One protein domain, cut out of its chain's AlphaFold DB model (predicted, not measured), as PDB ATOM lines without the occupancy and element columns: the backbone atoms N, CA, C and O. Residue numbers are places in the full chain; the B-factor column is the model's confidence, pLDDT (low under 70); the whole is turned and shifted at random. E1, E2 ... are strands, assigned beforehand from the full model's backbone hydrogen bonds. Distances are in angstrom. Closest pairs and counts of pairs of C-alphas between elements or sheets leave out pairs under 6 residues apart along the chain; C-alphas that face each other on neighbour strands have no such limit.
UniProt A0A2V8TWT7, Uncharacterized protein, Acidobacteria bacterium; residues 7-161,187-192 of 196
ATOM      1  N   SER A   7     256.147 183.124 147.243       73.31
ATOM      2  CA  SER A   7     254.737 182.910 147.596       73.31
ATOM      3  C   SER A   7     254.170 183.949 148.573       73.31
ATOM      4  O   SER A   7     252.973 183.993 148.831       73.31
ATOM      5  N   ARG A   8     255.020 184.800 149.158       69.19
ATOM      6  CA  ARG A   8     254.593 185.899 150.033       69.19
ATOM      7  C   ARG A   8     254.120 187.133 149.263       69.19
ATOM      8  O   ARG A   8     253.422 187.968 149.830       69.19
ATOM      9  N   ASN A   9     254.477 187.233 147.983       69.12
ATOM     10  CA  ASN A   9     253.918 188.233 147.079       69.12
ATOM     11  C   ASN A   9     252.547 187.824 146.529       69.12
ATOM     12  O   ASN A   9     251.903 188.656 145.885       69.12
ATOM     13  N   ASP A  10     252.102 186.595 146.811       75.62
ATOM     14  CA  ASP A  10     250.784 186.111 146.428       75.62
ATOM     15  C   ASP A  10     249.722 186.844 147.251       75.62
ATOM     16  O   ASP A  10     249.657 186.767 148.482       75.62
ATOM     17  N   GLY A  11     248.895 187.597 146.543       78.56
ATOM     18  CA  GLY A  11     247.866 188.446 147.107       78.56
ATOM     19  C   GLY A  11     247.097 189.138 145.994       78.56
ATOM     20  O   GLY A  11     247.473 189.071 144.823       78.56
ATOM     21  N   ASN A  12     246.009 189.804 146.356       86.00
ATOM     22  CA  ASN A  12     245.216 190.564 145.398       86.00
ATOM     23  C   ASN A  12     246.046 191.710 144.809       86.00
ATOM     24  O   ASN A  12     246.991 192.184 145.427       86.00
ATOM     25  N   CYS A  13     245.717 192.188 143.613       85.62
ATOM     26  CA  CYS A  13     246.378 193.372 143.063       85.62
ATOM     27  C   CYS A  13     245.960 194.630 143.839       85.62
ATOM     28  O   CYS A  13     244.825 194.728 144.291       85.62
ATOM     29  N   SER A  14     246.827 195.644 143.928       83.31
ATOM     30  CA  SER A  14     246.515 196.913 144.621       83.31
ATOM     31  C   SER A  14     245.304 197.662 144.048       83.31
ATOM     32  O   SER A  14     244.706 198.492 144.725       83.31
ATOM     33  N   PHE A  15     244.961 197.389 142.792       86.19
ATOM     34  CA  PHE A  15     243.844 197.974 142.050       86.19
ATOM     35  C   PHE A  15     242.681 196.987 141.855       86.19
ATOM     36  O   PHE A  15     241.787 197.250 141.053       86.19
ATOM     37  N   ASP A  16     242.680 195.856 142.568       88.06
ATOM     38  CA  ASP A  16     241.578 194.894 142.520       88.06
ATOM     39  C   ASP A  16     240.300 195.514 143.102       88.06
ATOM     40  O   ASP A  16     240.210 195.808 144.294       88.06
ATOM     41  N   ARG A  17     239.293 195.716 142.251       87.81
ATOM     42  CA  ARG A  17     237.937 196.085 142.666       87.81
ATOM     43  C   ARG A  17     237.027 194.903 142.390       87.81
ATOM     44  O   ARG A  17     236.640 194.669 141.249       87.81
ATOM     45  N   ARG A  18     236.677 194.182 143.456       87.50
ATOM     46  CA  ARG A  18     235.908 192.937 143.390       87.50
ATOM     47  C   ARG A  18     234.537 193.110 142.742       87.50
ATOM     48  O   ARG A  18     234.158 192.278 141.927       87.50
ATOM     49  N   ASN A  19     233.811 194.168 143.103       91.44
ATOM     50  CA  ASN A  19     232.539 194.513 142.474       91.44
ATOM     51  C   ASN A  19     232.578 195.969 142.021       91.44
ATOM     52  O   ASN A  19     232.989 196.847 142.781       91.44
ATOM     53  N   ASN A  20     232.132 196.212 140.794       92.88
ATOM     54  CA  ASN A  20     231.971 197.538 140.223       92.88
ATOM     55  C   ASN A  20     230.665 197.567 139.435       92.88
ATOM     56  O   ASN A  20     230.431 196.712 138.584       92.88
ATOM     57  N   PHE A  21     229.822 198.535 139.741       93.19
ATOM     58  CA  PHE A  21     228.470 198.635 139.241       93.19
ATOM     59  C   PHE A  21     228.179 200.080 138.872       93.19
ATOM     60  O   PHE A  21     228.499 201.001 139.622       93.19
ATOM     61  N   SER A  22     227.582 200.280 137.704       94.25
ATOM     62  CA  SER A  22     227.162 201.595 137.242       94.25
ATOM     63  C   SER A  22     225.823 201.460 136.537       94.25
ATOM     64  O   SER A  22     225.696 200.686 135.589       94.25
ATOM     65  N   ILE A  23     224.834 202.208 137.018       93.75
ATOM     66  CA  ILE A  23     223.539 202.386 136.371       93.75
ATOM     67  C   ILE A  23     223.469 203.826 135.897       93.75
ATOM     68  O   ILE A  23     223.781 204.760 136.630       93.75
ATOM     69  N   ASN A  24     223.021 203.978 134.661       94.94
ATOM     70  CA  ASN A  24     222.643 205.255 134.095       94.94
ATOM     71  C   ASN A  24     221.235 205.074 133.552       94.94
ATOM     72  O   ASN A  24     220.995 204.152 132.771       94.94
ATOM     73  N   GLY A  25     220.310 205.922 133.976       94.31
ATOM     74  CA  GLY A  25     218.924 205.846 133.544       94.31
ATOM     75  C   GLY A  25     218.377 207.228 133.269       94.31
ATOM     76  O   GLY A  25     218.582 208.144 134.055       94.31
ATOM     77  N   VAL A  26     217.657 207.375 132.162       95.06
ATOM     78  CA  VAL A  26     216.782 208.526 131.936       95.06
ATOM     79  C   VAL A  26     215.384 207.981 131.723       95.06
ATOM     80  O   VAL A  26     215.166 207.132 130.862       95.06
ATOM     81  N   TYR A  27     214.451 208.447 132.536       94.31
ATOM     82  CA  TYR A  27     213.064 208.043 132.513       94.31
ATOM     83  C   TYR A  27     212.179 209.251 132.235       94.31
ATOM     84  O   TYR A  27     212.145 210.213 133.004       94.31
ATOM     85  N   GLU A  28     211.454 209.194 131.125       93.44
ATOM     86  CA  GLU A  28     210.432 210.181 130.800       93.44
ATOM     87  C   GLU A  28     209.117 209.749 131.441       93.44
ATOM     88  O   GLU A  28     208.625 208.644 131.212       93.44
ATOM     89  N   LEU A  29     208.548 210.613 132.279       91.69
ATOM     90  CA  LEU A  29     207.303 210.294 132.958       91.69
ATOM     91  C   LEU A  29     206.148 210.329 131.943       91.69
ATOM     92  O   LEU A  29     205.952 211.364 131.297       91.69
ATOM     93  N   PRO A  30     205.341 209.256 131.823       88.19
ATOM     94  CA  PRO A  30     204.304 209.128 130.797       88.19
ATOM     95  C   PRO A  30     203.027 209.913 131.149       88.19
ATOM     96  O   PRO A  30     201.905 209.450 130.933       88.19
ATOM     97  N   PHE A  31     203.173 211.101 131.733       88.75
ATOM     98  CA  PHE A  31     202.052 211.966 132.065       88.75
ATOM     99  C   PHE A  31     201.641 212.785 130.846       88.75
ATOM    100  O   PHE A  31     202.445 213.517 130.271       88.75
ATOM    101  N   HIS A  32     200.364 212.683 130.491       82.25
ATOM    102  CA  HIS A  32     199.761 213.378 129.360       82.25
ATOM    103  C   HIS A  32     198.589 214.228 129.856       82.25
ATOM    104  O   HIS A  32     197.847 213.800 130.742       82.25
ATOM    105  N   GLY A  33     198.417 215.429 129.301       82.25
ATOM    106  CA  GLY A  33     197.279 216.296 129.610       82.25
ATOM    107  C   GLY A  33     197.696 217.742 129.839       82.25
ATOM    108  O   GLY A  33     198.014 218.461 128.899       82.25
ATOM    109  N   HIS A  34     197.649 218.202 131.092       81.75
ATOM    110  CA  HIS A  34     198.003 219.584 131.402       81.75
ATOM    111  C   HIS A  34     199.502 219.839 131.241       81.75
ATOM    112  O   HIS A  34     200.343 219.087 131.732       81.75
ATOM    113  N   ARG A  35     199.815 221.012 130.690       78.81
ATOM    114  CA  ARG A  35     201.173 221.524 130.485       78.81
ATOM    115  C   ARG A  35     202.055 221.541 131.749       78.81
ATOM    116  O   ARG A  35     203.275 221.467 131.669       78.81
ATOM    117  N   LEU A  36     201.449 221.625 132.937       79.38
ATOM    118  CA  LEU A  36     202.162 221.566 134.222       79.38
ATOM    119  C   LEU A  36     202.540 220.137 134.642       79.38
ATOM    120  O   LEU A  36     203.456 219.957 135.441       79.38
ATOM    121  N   ILE A  37     201.908 219.115 134.068       82.94
ATOM    122  CA  ILE A  37     202.054 217.705 134.454       82.94
ATOM    123  C   ILE A  37     202.856 216.921 133.399       82.94
ATOM    124  O   ILE A  37     203.551 215.982 133.752       82.94
ATOM    125  N   GLU A  38     202.865 217.343 132.133       87.88
ATOM    126  CA  GLU A  38     203.602 216.670 131.045       87.88
ATOM    127  C   GLU A  38     205.082 217.080 130.930       87.88
ATOM    128  O   GLU A  38     205.463 218.174 131.335       87.88
ATOM    129  N   GLY A  39     205.937 216.244 130.338       89.19
ATOM    130  CA  GLY A  39     207.317 216.638 130.009       89.19
ATOM    131  C   GLY A  39     208.289 216.647 131.194       89.19
ATOM    132  O   GLY A  39     209.304 217.346 131.151       89.19
ATOM    133  N   TRP A  40     207.981 215.899 132.257       94.06
ATOM    134  CA  TRP A  40     208.950 215.594 133.309       94.06
ATOM    135  C   TRP A  40     209.868 214.451 132.878       94.06
ATOM    136  O   TRP A  40     209.410 213.416 132.395       94.06
ATOM    137  N   GLN A  41     211.159 214.630 133.110       94.56
ATOM    138  CA  GLN A  41     212.199 213.641 132.894       94.56
ATOM    139  C   GLN A  41     213.009 213.518 134.180       94.56
ATOM    140  O   GLN A  41     213.358 214.520 134.808       94.56
ATOM    141  N   ILE A  42     213.300 212.287 134.569       94.88
ATOM    142  CA  ILE A  42     214.168 211.969 135.696       94.88
ATOM    143  C   ILE A  42     215.399 211.294 135.116       94.88
ATOM    144  O   ILE A  42     215.275 210.334 134.363       94.88
ATOM    145  N   ALA A  43     216.577 211.797 135.445       94.94
ATOM    146  CA  ALA A  43     217.845 211.188 135.097       94.94
ATOM    147  C   ALA A  43     218.577 210.805 136.380       94.94
ATOM    148  O   ALA A  43     218.654 211.605 137.308       94.94
ATOM    149  N   ASP A  44     219.098 209.587 136.421       93.62
ATOM    150  CA  ASP A  44     219.804 209.028 137.565       93.62
ATOM    151  C   ASP A  44     221.151 208.449 137.127       93.62
ATOM    152  O   ASP A  44     221.249 207.742 136.113       93.62
ATOM    153  N   LEU A  45     222.181 208.768 137.905       93.88
ATOM    154  CA  LEU A  45     223.528 208.241 137.781       93.88
ATOM    155  C   LEU A  45     223.912 207.589 139.107       93.88
ATOM    156  O   LEU A  45     224.326 208.252 140.062       93.88
ATOM    157  N   PHE A  46     223.856 206.263 139.122       93.00
ATOM    158  CA  PHE A  46     224.264 205.463 140.262       93.00
ATOM    159  C   PHE A  46     225.570 204.729 139.968       93.00
ATOM    160  O   PHE A  46     225.737 204.064 138.943       93.00
ATOM    161  N   GLY A  47     226.515 204.815 140.895       92.56
ATOM    162  CA  GLY A  47     227.788 204.117 140.846       92.56
ATOM    163  C   GLY A  47     228.090 203.469 142.184       92.56
ATOM    164  O   GLY A  47     228.019 204.112 143.224       92.56
ATOM    165  N   PHE A  48     228.486 202.206 142.171       91.00
ATOM    166  CA  PHE A  48     228.926 201.489 143.357       91.00
ATOM    167  C   PHE A  48     230.176 200.687 143.040       91.00
ATOM    168  O   PHE A  48     230.227 199.968 142.046       91.00
ATOM    169  N   HIS A  49     231.175 200.740 143.911       90.56
ATOM    170  CA  HIS A  49     232.288 199.812 143.823       90.56
ATOM    171  C   HIS A  49     232.841 199.441 145.193       90.56
ATOM    172  O   HIS A  49     232.852 200.238 146.134       90.56
ATOM    173  N   THR A  50     233.379 198.228 145.291       89.38
ATOM    174  CA  THR A  50     234.101 197.790 146.487       89.38
ATOM    175  C   THR A  50     235.355 198.627 146.708       89.38
ATOM    176  O   THR A  50     235.932 199.178 145.761       89.38
ATOM    177  N   GLY A  51     235.794 198.702 147.963       87.00
ATOM    178  CA  GLY A  51     237.054 199.337 148.320       87.00
ATOM    179  C   GLY A  51     238.259 198.638 147.699       87.00
ATOM    180  O   GLY A  51     238.183 197.486 147.273       87.00
ATOM    181  N   LEU A  52     239.380 199.351 147.657       88.06
ATOM    182  CA  LEU A  52     240.656 198.784 147.233       88.06
ATOM    183  C   LEU A  52     241.257 197.930 148.349       88.06
ATOM    184  O   LEU A  52     241.052 198.244 149.532       88.06
ATOM    185  N   PRO A  53     242.014 196.882 148.004       87.88
ATOM    186  CA  PRO A  53     242.706 196.113 149.002       87.88
ATOM    187  C   PRO A  53     243.923 196.878 149.532       87.88
ATOM    188  O   PRO A  53     244.584 197.632 148.818       87.88
ATOM    189  N   PHE A  54     244.240 196.665 150.802       85.12
ATOM    190  CA  PHE A  54     245.376 197.270 151.483       85.12
ATOM    191  C   PHE A  54     246.078 196.242 152.380       85.12
ATOM    192  O   PHE A  54     245.569 195.151 152.646       85.12
ATOM    193  N   THR A  55     247.279 196.603 152.823       85.12
ATOM    194  CA  THR A  55     248.085 195.858 153.798       85.12
ATOM    195  C   THR A  55     248.410 196.745 154.974       85.12
ATOM    196  O   THR A  55     248.635 197.947 154.796       85.12
ATOM    197  N   VAL A  56     248.517 196.143 156.147       85.38
ATOM    198  CA  VAL A  56     249.182 196.763 157.280       85.38
ATOM    199  C   VAL A  56     250.687 196.564 157.115       85.38
ATOM    200  O   VAL A  56     251.173 195.523 156.683       85.38
ATOM    201  N   VAL A  57     251.453 197.612 157.387       83.88
ATOM    202  CA  VAL A  57     252.913 197.569 157.254       83.88
ATOM    203  C   VAL A  57     253.583 197.963 158.556       83.88
ATOM    204  O   VAL A  57     252.989 198.596 159.433       83.88
ATOM    205  N   CYS A  58     254.853 197.618 158.700       84.62
ATOM    206  CA  CYS A  58     255.693 198.265 159.695       84.62
ATOM    207  C   CYS A  58     255.918 199.728 159.286       84.62
ATOM    208  O   CYS A  58     256.290 200.010 158.151       84.62
ATOM    209  N   GLY A  59     255.769 200.676 160.213       80.38
ATOM    210  CA  GLY A  59     256.107 202.088 159.966       80.38
ATOM    211  C   GLY A  59     257.612 202.396 159.998       80.38
ATOM    212  O   GLY A  59     257.998 203.555 160.111       80.38
ATOM    213  N   PHE A  60     258.455 201.367 159.997       80.56
ATOM    214  CA  PHE A  60     259.914 201.417 160.064       80.56
ATOM    215  C   PHE A  60     260.482 200.146 159.412       80.56
ATOM    216  O   PHE A  60     259.736 199.207 159.135       80.56
ATOM    217  N   ASP A  61     261.796 200.102 159.196       79.50
ATOM    218  CA  ASP A  61     262.475 198.915 158.671       79.50
ATOM    219  C   ASP A  61     262.521 197.799 159.729       79.50
ATOM    220  O   ASP A  61     263.434 197.716 160.553       79.50
ATOM    221  N   CYS A  62     261.479 196.971 159.751       79.50
ATOM    222  CA  CYS A  62     261.351 195.859 160.686       79.50
ATOM    223  C   CYS A  62     262.148 194.620 160.255       79.50
ATOM    224  O   CYS A  62     262.420 193.761 161.096       79.50
ATOM    225  N   LEU A  63     262.558 194.541 158.985       79.38
ATOM    226  CA  LEU A  63     263.409 193.473 158.458       79.38
ATOM    227  C   LEU A  63     264.906 193.802 158.504       79.38
ATOM    228  O   LEU A  63     265.717 192.883 158.442       79.38
ATOM    229  N   GLY A  64     265.279 195.073 158.658       76.69
ATOM    230  CA  GLY A  64     266.674 195.519 158.665       76.69
ATOM    231  C   GLY A  64     267.327 195.478 157.281       76.69
ATOM    232  O   GLY A  64     268.545 195.332 157.187       76.69
ATOM    233  N   LEU A  65     266.530 195.548 156.210       74.81
ATOM    234  CA  LEU A  65     266.997 195.425 154.822       74.81
ATOM    235  C   LEU A  65     267.289 196.781 154.162       74.81
ATOM    236  O   LEU A  65     267.633 196.827 152.984       74.81
ATOM    237  N   GLY A  66     267.139 197.888 154.893       72.12
ATOM    238  CA  GLY A  66     267.251 199.239 154.347       72.12
ATOM    239  C   GLY A  66     266.088 199.615 153.422       72.12
ATOM    240  O   GLY A  66     266.158 200.628 152.730       72.12
ATOM    241  N   GLU A  67     265.013 198.822 153.409       65.75
ATOM    242  CA  GLU A  67     263.856 198.983 152.530       65.75
ATOM    243  C   GLU A  67     262.572 199.046 153.366       65.75
ATOM    244  O   GLU A  67     262.372 198.237 154.268       65.75
ATOM    245  N   GLN A  68     261.692 200.014 153.087       60.09
ATOM    246  CA  GLN A  68     260.474 200.229 153.884       60.09
ATOM    247  C   GLN A  68     259.214 199.562 153.307       60.09
ATOM    248  O   GLN A  68     258.280 199.320 154.065       60.09
ATOM    249  N   ASN A  69     259.183 199.187 152.023       58.69
ATOM    250  CA  ASN A  69     257.912 198.906 151.332       58.69
ATOM    251  C   ASN A  69     257.716 197.467 150.833       58.69
ATOM    252  O   ASN A  69     256.576 197.062 150.598       58.69
ATOM    253  N   SER A  70     258.779 196.677 150.701       59.28
ATOM    254  CA  SER A  70     258.695 195.330 150.129       59.28
ATOM    255  C   SER A  70     258.853 194.297 151.247       59.28
ATOM    256  O   SER A  70     259.944 194.105 151.769       59.28
ATOM    257  N   ALA A  71     257.755 193.644 151.636       63.47
ATOM    258  CA  ALA A  71     257.695 192.549 152.618       63.47
ATOM    259  C   ALA A  71     257.766 192.888 154.129       63.47
ATOM    260  O   ALA A  71     257.730 191.955 154.948       63.47
ATOM    261  N   ASN A  72     257.752 194.172 154.512       76.75
ATOM    262  CA  ASN A  72     257.592 194.648 155.901       76.75
ATOM    263  C   ASN A  72     256.143 194.509 156.415       76.75
ATOM    264  O   ASN A  72     255.517 195.478 156.846       76.75
ATOM    265  N   TYR A  73     255.591 193.302 156.334       83.44
ATOM    266  CA  TYR A  73     254.267 192.988 156.865       83.44
ATOM    267  C   TYR A  73     254.332 192.689 158.359       83.44
ATOM    268  O   TYR A  73     255.334 192.155 158.846       83.44
ATOM    269  N   VAL A  74     253.249 193.007 159.060       86.69
ATOM    270  CA  VAL A  74     253.104 192.771 160.500       86.69
ATOM    271  C   VAL A  74     252.626 191.342 160.781       86.69
ATOM    272  O   VAL A  74     252.357 190.554 159.869       86.69
ATOM    273  N   ASN A  75     252.533 190.988 162.061       88.25
ATOM    274  CA  ASN A  75     251.856 189.775 162.494       88.25
ATOM    275  C   ASN A  75     250.378 190.046 162.775       88.25
ATOM    276  O   ASN A  75     250.031 190.964 163.509       88.25
ATOM    277  N   ILE A  76     249.516 189.184 162.262       88.19
ATOM    278  CA  ILE A  76     248.144 188.979 162.696       88.19
ATOM    279  C   ILE A  76     248.180 188.093 163.938       88.19
ATOM    280  O   ILE A  76     248.758 186.998 163.932       88.19
ATOM    281  N   ASN A  77     247.559 188.575 165.009       89.06
ATOM    282  CA  ASN A  77     247.464 187.858 166.269       89.06
ATOM    283  C   ASN A  77     246.570 186.608 166.123       89.06
ATOM    284  O   ASN A  77     245.567 186.637 165.403       89.06
ATOM    285  N   PRO A  78     246.897 185.495 166.802       85.25
ATOM    286  CA  PRO A  78     246.087 184.283 166.742       85.25
ATOM    287  C   PRO A  78     244.697 184.514 167.359       85.25
ATOM    288  O   PRO A  78     244.564 185.219 168.358       85.25
ATOM    289  N   GLY A  79     243.664 183.901 166.773       83.12
ATOM    290  CA  GLY A  79     242.277 183.996 167.257       83.12
ATOM    291  C   GLY A  79     241.520 185.260 166.831       83.12
ATOM    292  O   GLY A  79     240.397 185.475 167.281       83.12
ATOM    293  N   VAL A  80     242.109 186.091 165.967       85.75
ATOM    294  CA  VAL A  80     241.439 187.266 165.403       85.75
ATOM    295  C   VAL A  80     240.490 186.854 164.283       85.75
ATOM    296  O   VAL A  80     240.864 186.144 163.351       85.75
ATOM    297  N   ASP A  81     239.268 187.374 164.342       83.94
ATOM    298  CA  ASP A  81     238.323 187.312 163.235       83.94
ATOM    299  C   ASP A  81     238.718 188.334 162.156       83.94
ATOM    300  O   ASP A  81     238.546 189.546 162.326       83.94
ATOM    301  N   LEU A  82     239.266 187.839 161.043       82.94
ATOM    302  CA  LEU A  82     239.744 188.662 159.926       82.94
ATOM    303  C   LEU A  82     238.640 189.524 159.299       82.94
ATOM    304  O   LEU A  82     238.934 190.595 158.771       82.94
ATOM    305  N   SER A  83     237.377 189.095 159.390       81.12
ATOM    306  CA  SER A  83     236.233 189.842 158.851       81.12
ATOM    307  C   SER A  83     235.910 191.102 159.663       81.12
ATOM    308  O   SER A  83     235.285 192.025 159.146       81.12
ATOM    309  N   LYS A  84     236.382 191.177 160.915       82.12
ATOM    310  CA  LYS A  84     236.140 192.286 161.856       82.12
ATOM    311  C   LYS A  84     237.342 193.210 162.028       82.12
ATOM    312  O   LYS A  84     237.352 194.070 162.913       82.12
ATOM    313  N   VAL A  85     238.375 193.021 161.208       83.88
ATOM    314  CA  VAL A  85     239.547 193.901 161.187       83.88
ATOM    315  C   VAL A  85     239.156 195.301 160.726       83.88
ATOM    316  O   VAL A  85     239.618 196.279 161.307       83.88
ATOM    317  N   VAL A  86     238.279 195.388 159.726       83.25
ATOM    318  CA  VAL A  86     237.693 196.642 159.251       83.25
ATOM    319  C   VAL A  86     236.295 196.769 159.844       83.25
ATOM    320  O   VAL A  86     235.478 195.862 159.707       83.25
ATOM    321  N   GLN A  87     236.020 197.883 160.517       80.94
ATOM    322  CA  GLN A  87     234.761 198.159 161.207       80.94
ATOM    323  C   GLN A  87     234.139 199.446 160.655       80.94
ATOM    324  O   GLN A  87     234.294 200.512 161.253       80.94
ATOM    325  N   PRO A  88     233.395 199.367 159.534       71.25
ATOM    326  CA  PRO A  88     232.856 200.546 158.856       71.25
ATOM    327  C   PRO A  88     231.950 201.420 159.732       71.25
ATOM    328  O   PRO A  88     231.850 202.620 159.506       71.25
ATOM    329  N   GLY A  89     231.306 200.826 160.742       71.06
ATOM    330  CA  GLY A  89     230.399 201.519 161.661       71.06
ATOM    331  C   GLY A  89     231.067 202.201 162.858       71.06
ATOM    332  O   GLY A  89     230.378 202.875 163.618       71.06
ATOM    333  N   ASN A  90     232.379 202.037 163.065       74.94
ATOM    334  CA  ASN A  90     233.083 202.623 164.206       74.94
ATOM    335  C   ASN A  90     234.108 203.651 163.730       74.94
ATOM    336  O   ASN A  90     235.227 203.303 163.379       74.94
ATOM    337  N   ILE A  91     233.745 204.934 163.747       69.38
ATOM    338  CA  ILE A  91     234.605 205.997 163.203       69.38
ATOM    339  C   ILE A  91     235.919 206.162 163.987       69.38
ATOM    340  O   ILE A  91     236.952 206.478 163.405       69.38
ATOM    341  N   ASN A  92     235.897 205.898 165.298       70.75
ATOM    342  CA  ASN A  92     237.064 206.032 166.175       70.75
ATOM    343  C   ASN A  92     237.982 204.803 166.115       70.75
ATOM    344  O   ASN A  92     239.178 204.902 166.381       70.75
ATOM    345  N   HIS A  93     237.423 203.645 165.761       73.50
ATOM    346  CA  HIS A  93     238.141 202.380 165.627       73.50
ATOM    347  C   HIS A  93     237.783 201.695 164.312       73.50
ATOM    348  O   HIS A  93     237.420 200.520 164.290       73.50
ATOM    349  N   TYR A  94     237.912 202.437 163.208       75.25
ATOM    350  CA  TYR A  94     237.605 201.910 161.878       75.25
ATOM    351  C   TYR A  94     238.469 200.682 161.562       75.25
ATOM    352  O   TYR A  94     238.043 199.773 160.852       75.25
ATOM    353  N   PHE A  95     239.667 200.620 162.150       80.31
ATOM    354  CA  PHE A  95     240.516 199.438 162.153       80.31
ATOM    355  C   PHE A  95     240.692 198.890 163.562       80.31
ATOM    356  O   PHE A  95     241.019 199.623 164.500       80.31
ATOM    357  N   ASN A  96     240.563 197.572 163.694       83.88
ATOM    358  CA  ASN A  96     240.950 196.877 164.906       83.88
ATOM    359  C   ASN A  96     242.479 196.796 164.997       83.88
ATOM    360  O   ASN A  96     243.109 195.876 164.482       83.88
ATOM    361  N   THR A  97     243.084 197.746 165.698       80.00
ATOM    362  CA  THR A  97     244.539 197.813 165.883       80.00
ATOM    363  C   THR A  97     245.079 196.666 166.739       80.00
ATOM    364  O   THR A  97     246.241 196.300 166.602       80.00
ATOM    365  N   THR A  98     244.236 196.043 167.571       83.81
ATOM    366  CA  THR A  98     244.619 194.897 168.415       83.81
ATOM    367  C   THR A  98     244.749 193.589 167.636       83.81
ATOM    368  O   THR A  98     245.298 192.617 168.155       83.81
ATOM    369  N   ALA A  99     244.283 193.562 166.384       85.81
ATOM    370  CA  ALA A  99     244.462 192.427 165.488       85.81
ATOM    371  C   ALA A  99     245.927 192.225 165.080       85.81
ATOM    372  O   ALA A  99     246.302 191.120 164.693       85.81
ATOM    373  N   PHE A 100     246.741 193.277 165.183       88.44
ATOM    374  CA  PHE A 100     248.098 193.301 164.668       88.44
ATOM    375  C   PHE A 100     249.123 193.444 165.787       88.44
ATOM    376  O   PHE A 100     248.900 194.101 166.806       88.44
ATOM    377  N   SER A 101     250.279 192.832 165.588       87.94
ATOM    378  CA  SER A 101     251.457 193.011 166.420       87.94
ATOM    379  C   SER A 101     252.699 193.118 165.551       87.94
ATOM    380  O   SER A 101     252.768 192.588 164.442       87.94
ATOM    381  N   LEU A 102     253.704 193.825 166.060       86.25
ATOM    382  CA  LEU A 102     255.015 193.817 165.431       86.25
ATOM    383  C   LEU A 102     255.674 192.462 165.663       86.25
ATOM    384  O   LEU A 102     255.723 191.954 166.785       86.25
ATOM    385  N   GLN A 103     256.207 191.901 164.590       83.69
ATOM    386  CA  GLN A 103     257.097 190.760 164.645       83.69
ATOM    387  C   GLN A 103     258.471 191.162 165.215       83.69
ATOM    388  O   GLN A 103     258.841 192.341 165.171       83.69
ATOM    389  N   PRO A 104     259.245 190.206 165.761       84.38
ATOM    390  CA  PRO A 104     260.629 190.457 166.147       84.38
ATOM    391  C   PRO A 104     261.449 191.061 164.996       84.38
ATOM    392  O   PRO A 104     261.272 190.685 163.836       84.38
ATOM    393  N   LEU A 105     262.363 191.978 165.316       83.00
ATOM    394  CA  LEU A 105     263.233 192.604 164.314       83.00
ATOM    395  C   LEU A 105     264.013 191.544 163.527       83.00
ATOM    396  O   LEU A 105     264.533 190.595 164.114       83.00
ATOM    397  N   GLY A 106     264.081 191.709 162.207       79.50
ATOM    398  CA  GLY A 106     264.738 190.766 161.300       79.50
ATOM    399  C   GLY A 106     263.923 189.507 160.994       79.50
ATOM    400  O   GLY A 106     264.416 188.616 160.307       79.50
ATOM    401  N   THR A 107     262.680 189.410 161.479       83.06
ATOM    402  CA  THR A 107     261.773 188.300 161.153       83.06
ATOM    403  C   THR A 107     260.634 188.755 160.252       83.06
ATOM    404  O   THR A 107     260.222 189.915 160.263       83.06
ATOM    405  N   LEU A 108     260.123 187.823 159.449       82.19
ATOM    406  CA  LEU A 108     258.998 188.055 158.551       82.19
ATOM    407  C   LEU A 108     257.675 187.950 159.325       82.19
ATOM    408  O   LEU A 108     257.471 186.989 160.065       82.19
ATOM    409  N   GLY A 109     256.765 188.907 159.123       83.50
ATOM    410  CA  GLY A 109     255.389 188.817 159.621       83.50
ATOM    411  C   GLY A 109     254.526 187.769 158.896       83.50
ATOM    412  O   GLY A 109     254.866 187.318 157.798       83.50
ATOM    413  N   ASN A 110     253.384 187.394 159.470       85.69
ATOM    414  CA  ASN A 110     252.471 186.388 158.903       85.69
ATOM    415  C   ASN A 110     251.299 186.965 158.071       85.69
ATOM    416  O   ASN A 110     250.532 186.188 157.499       85.69
ATOM    417  N   GLU A 111     251.144 188.291 157.989       86.12
ATOM    418  CA  GLU A 111     250.142 188.920 157.123       86.12
ATOM    419  C   GLU A 111     250.447 188.666 155.636       86.12
ATOM    420  O   GLU A 111     251.606 188.577 155.213       86.12
ATOM    421  N   ARG A 112     249.381 188.554 154.834       82.25
ATOM    422  CA  ARG A 112     249.459 188.423 153.377       82.25
ATOM    423  C   ARG A 112     249.264 189.764 152.689       82.25
ATOM    424  O   ARG A 112     248.516 190.624 153.153       82.25
ATOM    425  N   ARG A 113     249.877 189.903 151.516       82.88
ATOM    426  CA  ARG A 113     249.716 191.091 150.688       82.88
ATOM    427  C   ARG A 113     248.248 191.276 150.274       82.88
ATOM    428  O   ARG A 113     247.604 190.347 149.802       82.88
ATOM    429  N   PHE A 114     247.758 192.503 150.414       84.88
ATOM    430  CA  PHE A 114     246.464 192.995 149.948       84.88
ATOM    431  C   PHE A 114     245.270 192.137 150.393       84.88
ATOM    432  O   PHE A 114     244.338 191.909 149.628       84.88
ATOM    433  N   MET A 115     245.297 191.666 151.644       84.62
ATOM    434  CA  MET A 115     244.266 190.770 152.175       84.62
ATOM    435  C   MET A 115     243.033 191.472 152.765       84.62
ATOM    436  O   MET A 115     241.996 190.832 152.923       84.62
ATOM    437  N   PHE A 116     243.131 192.758 153.114       86.25
ATOM    438  CA  PHE A 116     242.022 193.528 153.686       86.25
ATOM    439  C   PHE A 116     241.464 194.508 152.669       86.25
ATOM    440  O   PHE A 116     242.224 195.065 151.887       86.25
ATOM    441  N   TYR A 117     240.156 194.764 152.714       86.62
ATOM    442  CA  TYR A 117     239.481 195.683 151.798       86.62
ATOM    443  C   TYR A 117     239.046 196.963 152.494       86.62
ATOM    444  O   TYR A 117     238.548 196.947 153.621       86.62
ATOM    445  N   GLY A 118     239.232 198.083 151.801       83.62
ATOM    446  CA  GLY A 118     238.762 199.380 152.255       83.62
ATOM    447  C   GLY A 118     237.245 199.568 152.195       83.62
ATOM    448  O   GLY A 118     236.522 198.663 151.772       83.62
ATOM    449  N   PRO A 119     236.747 200.756 152.592       84.00
ATOM    450  CA  PRO A 119     235.336 201.081 152.457       84.00
ATOM    451  C   PRO A 119     234.918 201.001 150.992       84.00
ATOM    452  O   PRO A 119     235.654 201.418 150.093       84.00
ATOM    453  N   SER A 120     233.717 200.479 150.765       85.62
ATOM    454  CA  SER A 120     233.071 200.596 149.460       85.62
ATOM    455  C   SER A 120     232.641 202.043 149.237       85.62
ATOM    456  O   SER A 120     232.360 202.763 150.197       85.62
ATOM    457  N   LEU A 121     232.600 202.466 147.979       85.44
ATOM    458  CA  LEU A 121     232.121 203.788 147.604       85.44
ATOM    459  C   LEU A 121     230.827 203.652 146.819       85.44
ATOM    460  O   LEU A 121     230.732 202.842 145.896       85.44
ATOM    461  N   THR A 122     229.874 204.501 147.180       88.00
ATOM    462  CA  THR A 122     228.602 204.670 146.488       88.00
ATOM    463  C   THR A 122     228.493 206.126 146.052       88.00
ATOM    464  O   THR A 122     228.848 207.038 146.802       88.00
ATOM    465  N   ASN A 123     228.044 206.335 144.822       89.69
ATOM    466  CA  ASN A 123     227.750 207.621 144.219       89.69
ATOM    467  C   ASN A 123     226.329 207.569 143.673       89.69
ATOM    468  O   ASN A 123     226.007 206.652 142.925       89.69
ATOM    469  N   ASN A 124     225.522 208.553 144.030       91.88
ATOM    470  CA  ASN A 124     224.153 208.666 143.570       91.88
ATOM    471  C   ASN A 124     223.890 210.135 143.249       91.88
ATOM    472  O   ASN A 124     223.903 210.972 144.158       91.88
ATOM    473  N   ASP A 125     223.734 210.432 141.965       93.56
ATOM    474  CA  ASP A 125     223.493 211.774 141.456       93.56
ATOM    475  C   ASP A 125     222.190 211.768 140.647       93.56
ATOM    476  O   ASP A 125     222.046 211.023 139.678       93.56
ATOM    477  N   LEU A 126     221.252 212.626 141.043       93.94
ATOM    478  CA  LEU A 126     219.904 212.675 140.492       93.94
ATOM    479  C   LEU A 126     219.658 214.028 139.828       93.94
ATOM    480  O   LEU A 126     219.934 215.081 140.403       93.94
ATOM    481  N   ALA A 127     219.062 214.014 138.643       95.19
ATOM    482  CA  ALA A 127     218.611 215.204 137.943       95.19
ATOM    483  C   ALA A 127     217.131 215.088 137.578       95.19
ATOM    484  O   ALA A 127     216.667 214.080 137.051       95.19
ATOM    485  N   VAL A 128     216.382 216.158 137.818       95.25
ATOM    486  CA  VAL A 128     214.988 216.284 137.398       95.25
ATOM    487  C   VAL A 128     214.896 217.429 136.406       95.25
ATOM    488  O   VAL A 128     215.295 218.560 136.689       95.25
ATOM    489  N   VAL A 129     214.363 217.130 135.228       95.75
ATOM    490  CA  VAL A 129     214.189 218.082 134.136       95.75
ATOM    491  C   VAL A 129     212.708 218.208 133.820       95.75
ATOM    492  O   VAL A 129     211.987 217.222 133.694       95.75
ATOM    493  N   LYS A 130     212.245 219.441 133.667       93.56
ATOM    494  CA  LYS A 130     210.901 219.780 133.222       93.56
ATOM    495  C   LYS A 130     210.995 220.550 131.922       93.56
ATOM    496  O   LYS A 130     211.534 221.652 131.901       93.56
ATOM    497  N   ASN A 131     210.428 219.992 130.863       92.00
ATOM    498  CA  ASN A 131     210.274 220.658 129.578       92.00
ATOM    499  C   ASN A 131     208.829 221.129 129.421       92.00
ATOM    500  O   ASN A 131     207.885 220.385 129.679       92.00
ATOM    501  N   THR A 132     208.631 222.385 129.032       90.19
ATOM    502  CA  THR A 132     207.297 222.975 128.921       90.19
ATOM    503  C   THR A 132     207.256 224.039 127.829       90.19
ATOM    504  O   THR A 132     207.924 225.068 127.910       90.19
ATOM    505  N   LYS A 133     206.395 223.844 126.824       87.81
ATOM    506  CA  LYS A 133     206.197 224.814 125.738       87.81
ATOM    507  C   LYS A 133     205.425 226.036 126.218       87.81
ATOM    508  O   LYS A 133     204.250 225.912 126.531       87.81
ATOM    509  N   ILE A 134     206.051 227.216 126.244       84.69
ATOM    510  CA  ILE A 134     205.406 228.479 126.625       84.69
ATOM    511  C   ILE A 134     204.492 229.044 125.551       84.69
ATOM    512  O   ILE A 134     203.354 229.408 125.853       84.69
ATOM    513  N   ARG A 135     204.995 229.104 124.325       86.75
ATOM    514  CA  ARG A 135     204.274 229.511 123.119       86.75
ATOM    515  C   ARG A 135     204.649 228.540 122.005       86.75
ATOM    516  O   ARG A 135     205.557 227.732 122.183       86.75
ATOM    517  N   GLU A 136     203.993 228.648 120.858       83.62
ATOM    518  CA  GLU A 136     204.234 227.795 119.683       83.62
ATOM    519  C   GLU A 136     205.725 227.711 119.313       83.62
ATOM    520  O   GLU A 136     206.224 226.626 119.027       83.62
ATOM    521  N   ASN A 137     206.455 228.823 119.466       90.12
ATOM    522  CA  ASN A 137     207.881 228.926 119.143       90.12
ATOM    523  C   ASN A 137     208.796 229.073 120.376       90.12
ATOM    524  O   ASN A 137     209.938 229.504 120.238       90.12
ATOM    525  N   MET A 138     208.319 228.777 121.593       90.12
ATOM    526  CA  MET A 138     209.104 228.994 122.817       90.12
ATOM    527  C   MET A 138     208.984 227.816 123.781       90.12
ATOM    528  O   MET A 138     207.891 227.517 124.256       90.12
ATOM    529  N   ASN A 139     210.108 227.178 124.112       89.00
ATOM    530  CA  ASN A 139     210.193 226.088 125.084       89.00
ATOM    531  C   ASN A 139     210.993 226.541 126.312       89.00
ATOM    532  O   ASN A 139     212.047 227.155 126.166       89.00
ATOM    533  N   LEU A 140     210.487 226.244 127.505       90.25
ATOM    534  CA  LEU A 140     211.176 226.463 128.770       90.25
ATOM    535  C   LEU A 140     211.611 225.115 129.336       90.25
ATOM    536  O   LEU A 140     210.786 224.219 129.511       90.25
ATOM    537  N   GLN A 141     212.896 225.015 129.668       93.25
ATOM    538  CA  GLN A 141     213.447 223.898 130.420       93.25
ATOM    539  C   GLN A 141     213.837 224.372 131.818       93.25
ATOM    540  O   GLN A 141     214.581 225.339 131.966       93.25
ATOM    541  N   ILE A 142     213.351 223.671 132.837       93.44
ATOM    542  CA  ILE A 142     213.795 223.825 134.222       93.44
ATOM    543  C   ILE A 142     214.535 222.549 134.595       93.44
ATOM    544  O   ILE A 142     214.018 221.455 134.383       93.44
ATOM    545  N   ARG A 143     215.742 222.683 135.139       95.44
ATOM    546  CA  ARG A 143     216.587 221.559 135.542       95.44
ATOM    547  C   ARG A 143     217.047 221.763 136.975       95.44
ATOM    548  O   ARG A 143     217.529 222.838 137.321       95.44
ATOM    549  N   VAL A 144     216.891 220.721 137.779       95.12
ATOM    550  CA  VAL A 144     217.351 220.659 139.165       95.12
ATOM    551  C   VAL A 144     218.229 219.426 139.298       95.12
ATOM    552  O   VAL A 144     217.813 218.336 138.917       95.12
ATOM    553  N   GLU A 145     219.435 219.605 139.824       94.06
ATOM    554  CA  GLU A 145     220.411 218.532 140.015       94.06
ATOM    555  C   GLU A 145     220.763 218.430 141.499       94.06
ATOM    556  O   GLU A 145     220.964 219.443 142.174       94.06
ATOM    557  N   ALA A 146     220.816 217.204 142.005       91.44
ATOM    558  CA  ALA A 146     221.211 216.868 143.360       91.44
ATOM    559  C   ALA A 146     222.374 215.874 143.294       91.44
ATOM    560  O   ALA A 146     222.221 214.748 142.822       91.44
ATOM    561  N   PHE A 147     223.537 216.303 143.775       89.81
ATOM    562  CA  PHE A 147     224.738 215.476 143.841       89.81
ATOM    563  C   PHE A 147     224.854 214.824 145.209       89.81
ATOM    564  O   PHE A 147     224.549 215.461 146.219       89.81
ATOM    565  N   ASN A 148     225.371 213.596 145.247       85.94
ATOM    566  CA  ASN A 148     225.507 212.834 146.488       85.94
ATOM    567  C   ASN A 148     224.181 212.759 147.266       85.94
ATOM    568  O   ASN A 148     224.114 213.147 148.433       85.94
ATOM    569  N   LEU A 149     223.128 212.277 146.604       84.81
ATOM    570  CA  LEU A 149     221.774 212.213 147.156       84.81
ATOM    571  C   LEU A 149     221.721 211.456 148.497       84.81
ATOM    572  O   LEU A 149     220.995 211.848 149.407       84.81
ATOM    573  N   ASP A 150     222.553 210.424 148.642       81.19
ATOM    574  CA  ASP A 150     222.640 209.593 149.848       81.19
ATOM    575  C   ASP A 150     223.413 210.278 151.000       81.19
ATOM    576  O   ASP A 150     223.513 209.730 152.099       81.19
ATOM    577  N   ASN A 151     223.992 211.463 150.751       77.00
ATOM    578  CA  ASN A 151     224.856 212.224 151.659       77.00
ATOM    579  C   ASN A 151     225.950 211.362 152.320       77.00
ATOM    580  O   ASN A 151     226.282 211.503 153.501       77.00
ATOM    581  N   LEU A 152     226.516 210.429 151.554       73.25
ATOM    582  CA  LEU A 152     227.548 209.521 152.039       73.25
ATOM    583  C   LEU A 152     228.917 210.196 151.938       73.25
ATOM    584  O   LEU A 152     229.307 210.732 150.894       73.25
ATOM    585  N   THR A 153     229.679 210.153 153.035       69.25
ATOM    586  CA  THR A 153     231.066 210.628 153.040       69.25
ATOM    587  C   THR A 153     231.936 209.661 152.247       69.25
ATOM    588  O   THR A 153     231.993 208.466 152.534       69.25
ATOM    589  N   ARG A 154     232.652 210.186 151.253       69.50
ATOM    590  CA  ARG A 154     233.480 209.384 150.350       69.50
ATOM    591  C   ARG A 154     234.906 209.325 150.878       69.50
ATOM    592  O   ARG A 154     235.669 210.277 150.737       69.50
ATOM    593  N   ILE A 155     235.291 208.192 151.460       65.44
ATOM    594  CA  ILE A 155     236.682 207.944 151.853       65.44
ATOM    595  C   ILE A 155     237.410 207.333 150.653       65.44
ATOM    596  O   ILE A 155     237.444 206.120 150.470       65.44
ATOM    597  N   PHE A 156     237.970 208.192 149.800       56.72
ATOM    598  CA  PHE A 156     238.608 207.779 148.543       56.72
ATOM    599  C   PHE A 156     239.936 207.032 148.743       56.72
ATOM    600  O   PHE A 156     240.382 206.285 147.872       56.72
ATOM    601  N   ARG A 157     240.585 207.223 149.897       59.12
ATOM    602  CA  ARG A 157     241.867 206.600 150.217       59.12
ATOM    603  C   ARG A 157     241.989 206.406 151.717       59.12
ATOM    604  O   ARG A 157     241.970 207.372 152.472       59.12
ATOM    605  N   ILE A 158     242.151 205.156 152.130       64.25
ATOM    606  CA  ILE A 158     242.614 204.860 153.480       64.25
ATOM    607  C   ILE A 158     244.123 205.118 153.491       64.25
ATOM    608  O   ILE A 158     244.825 204.618 152.602       64.25
ATOM    609  N   PRO A 159     244.649 205.873 154.460       65.62
ATOM    610  CA  PRO A 159     246.081 205.904 154.670       65.62
ATOM    611  C   PRO A 159     246.601 204.522 155.047       65.62
ATOM    612  O   PRO A 159     245.969 203.824 155.836       65.62
ATOM    613  N   THR A 160     247.747 204.124 154.498       71.25
ATOM    614  CA  THR A 160     248.324 202.806 154.770       71.25
ATOM    615  C   THR A 160     248.503 202.633 156.282       71.25
ATOM    616  O   THR A 160     249.293 203.370 156.880       71.25
ATOM    617  N   PRO A 161     247.767 201.710 156.926       75.12
ATOM    618  CA  PRO A 161     247.892 201.507 158.358       75.12
ATOM    619  C   PRO A 161     249.295 200.990 158.669       75.12
ATOM    620  O   PRO A 161     249.776 200.039 158.050       75.12
ATOM    621  N   CYS A 187     260.149 195.376 179.991       29.67
ATOM    622  CA  CYS A 187     259.474 196.276 179.071       29.67
ATOM    623  C   CYS A 187     259.085 195.461 177.838       29.67
ATOM    624  O   CYS A 187     259.892 195.295 176.926       29.67
ATOM    625  N   ARG A 188     257.857 194.935 177.797       35.09
ATOM    626  CA  ARG A 188     257.238 194.649 176.504       35.09
ATOM    627  C   ARG A 188     256.967 196.013 175.868       35.09
ATOM    628  O   ARG A 188     256.190 196.772 176.454       35.09
ATOM    629  N   PRO A 189     257.620 196.371 174.750       43.34
ATOM    630  CA  PRO A 189     257.278 197.595 174.048       43.34
ATOM    631  C   PRO A 189     255.804 197.489 173.665       43.34
ATOM    632  O   PRO A 189     255.380 196.529 173.021       43.34
ATOM    633  N   ARG A 190     255.003 198.435 174.152       49.44
ATOM    634  CA  ARG A 190     253.612 198.546 173.739       49.44
ATOM    635  C   ARG A 190     253.636 198.962 172.265       49.44
ATOM    636  O   ARG A 190     254.452 199.788 171.868       49.44
ATOM    637  N   VAL A 191     252.859 198.283 171.434       56.41
ATOM    638  CA  VAL A 191     252.821 198.523 169.987       56.41
ATOM    639  C   VAL A 191     251.567 199.328 169.699       56.41
ATOM    640  O   VAL A 191     250.491 198.967 170.176       56.41
ATOM    641  N   SER A 192     251.711 200.401 168.927       60.84
ATOM    642  CA  SER A 192     250.586 201.197 168.453       60.84
ATOM    643  C   SER A 192     250.511 201.096 166.938       60.84
ATOM    644  O   SER A 192     251.453 201.445 166.220       60.84
TER     645      SER A 192
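This is residues 7 to 161 and 187 to 192 of the 196 residues of an uncharacterized protein of Acidobacteria bacterium (UniProt A0A2V8TWT7). With little regular structure, this rod has a twisted antiparallel sheet, E1 E2 E3 E4, at one end and a head of loops, largely from residues 50 to 120, at the other. The printed part has 161 residues, no named helix and four strands in a meander, each the antiparallel neighbour of the one before; it is all strand, with 43 residues in named elements. It is extended, radius of gyration of the C-alphas 25.2 A, spanning 85 by 29 by 25 A.

Edge strand E1, residues 20 to 28, forms a hairpin with E2, residues 40 to 49; N 23 and O 46 are 2.8 A apart. E2 forms a hairpin with E3, residues 121 to 135; N 43 and O 127 are 2.8 A apart. E3 forms a hairpin with edge strand E4, residues 138 to 146; N 130 and O 142 are 2.8 A apart. These pairs are within hydrogen-bond range. E1 and E4 are apart.

E1 begins at C-alpha 20, (231.971, 197.538, 140.223). E2 is 30.1 A long and E3 45.1 A. E4 ends at C-alpha 146, (221.211, 216.868, 143.360).

Residues 162 to 186 are cut out; C-alphas 161 and 187 are 24.3 A apart. The link E2 to E3 is long, 71 residues. Among residues with pLDDT under 70 are 187 to 192.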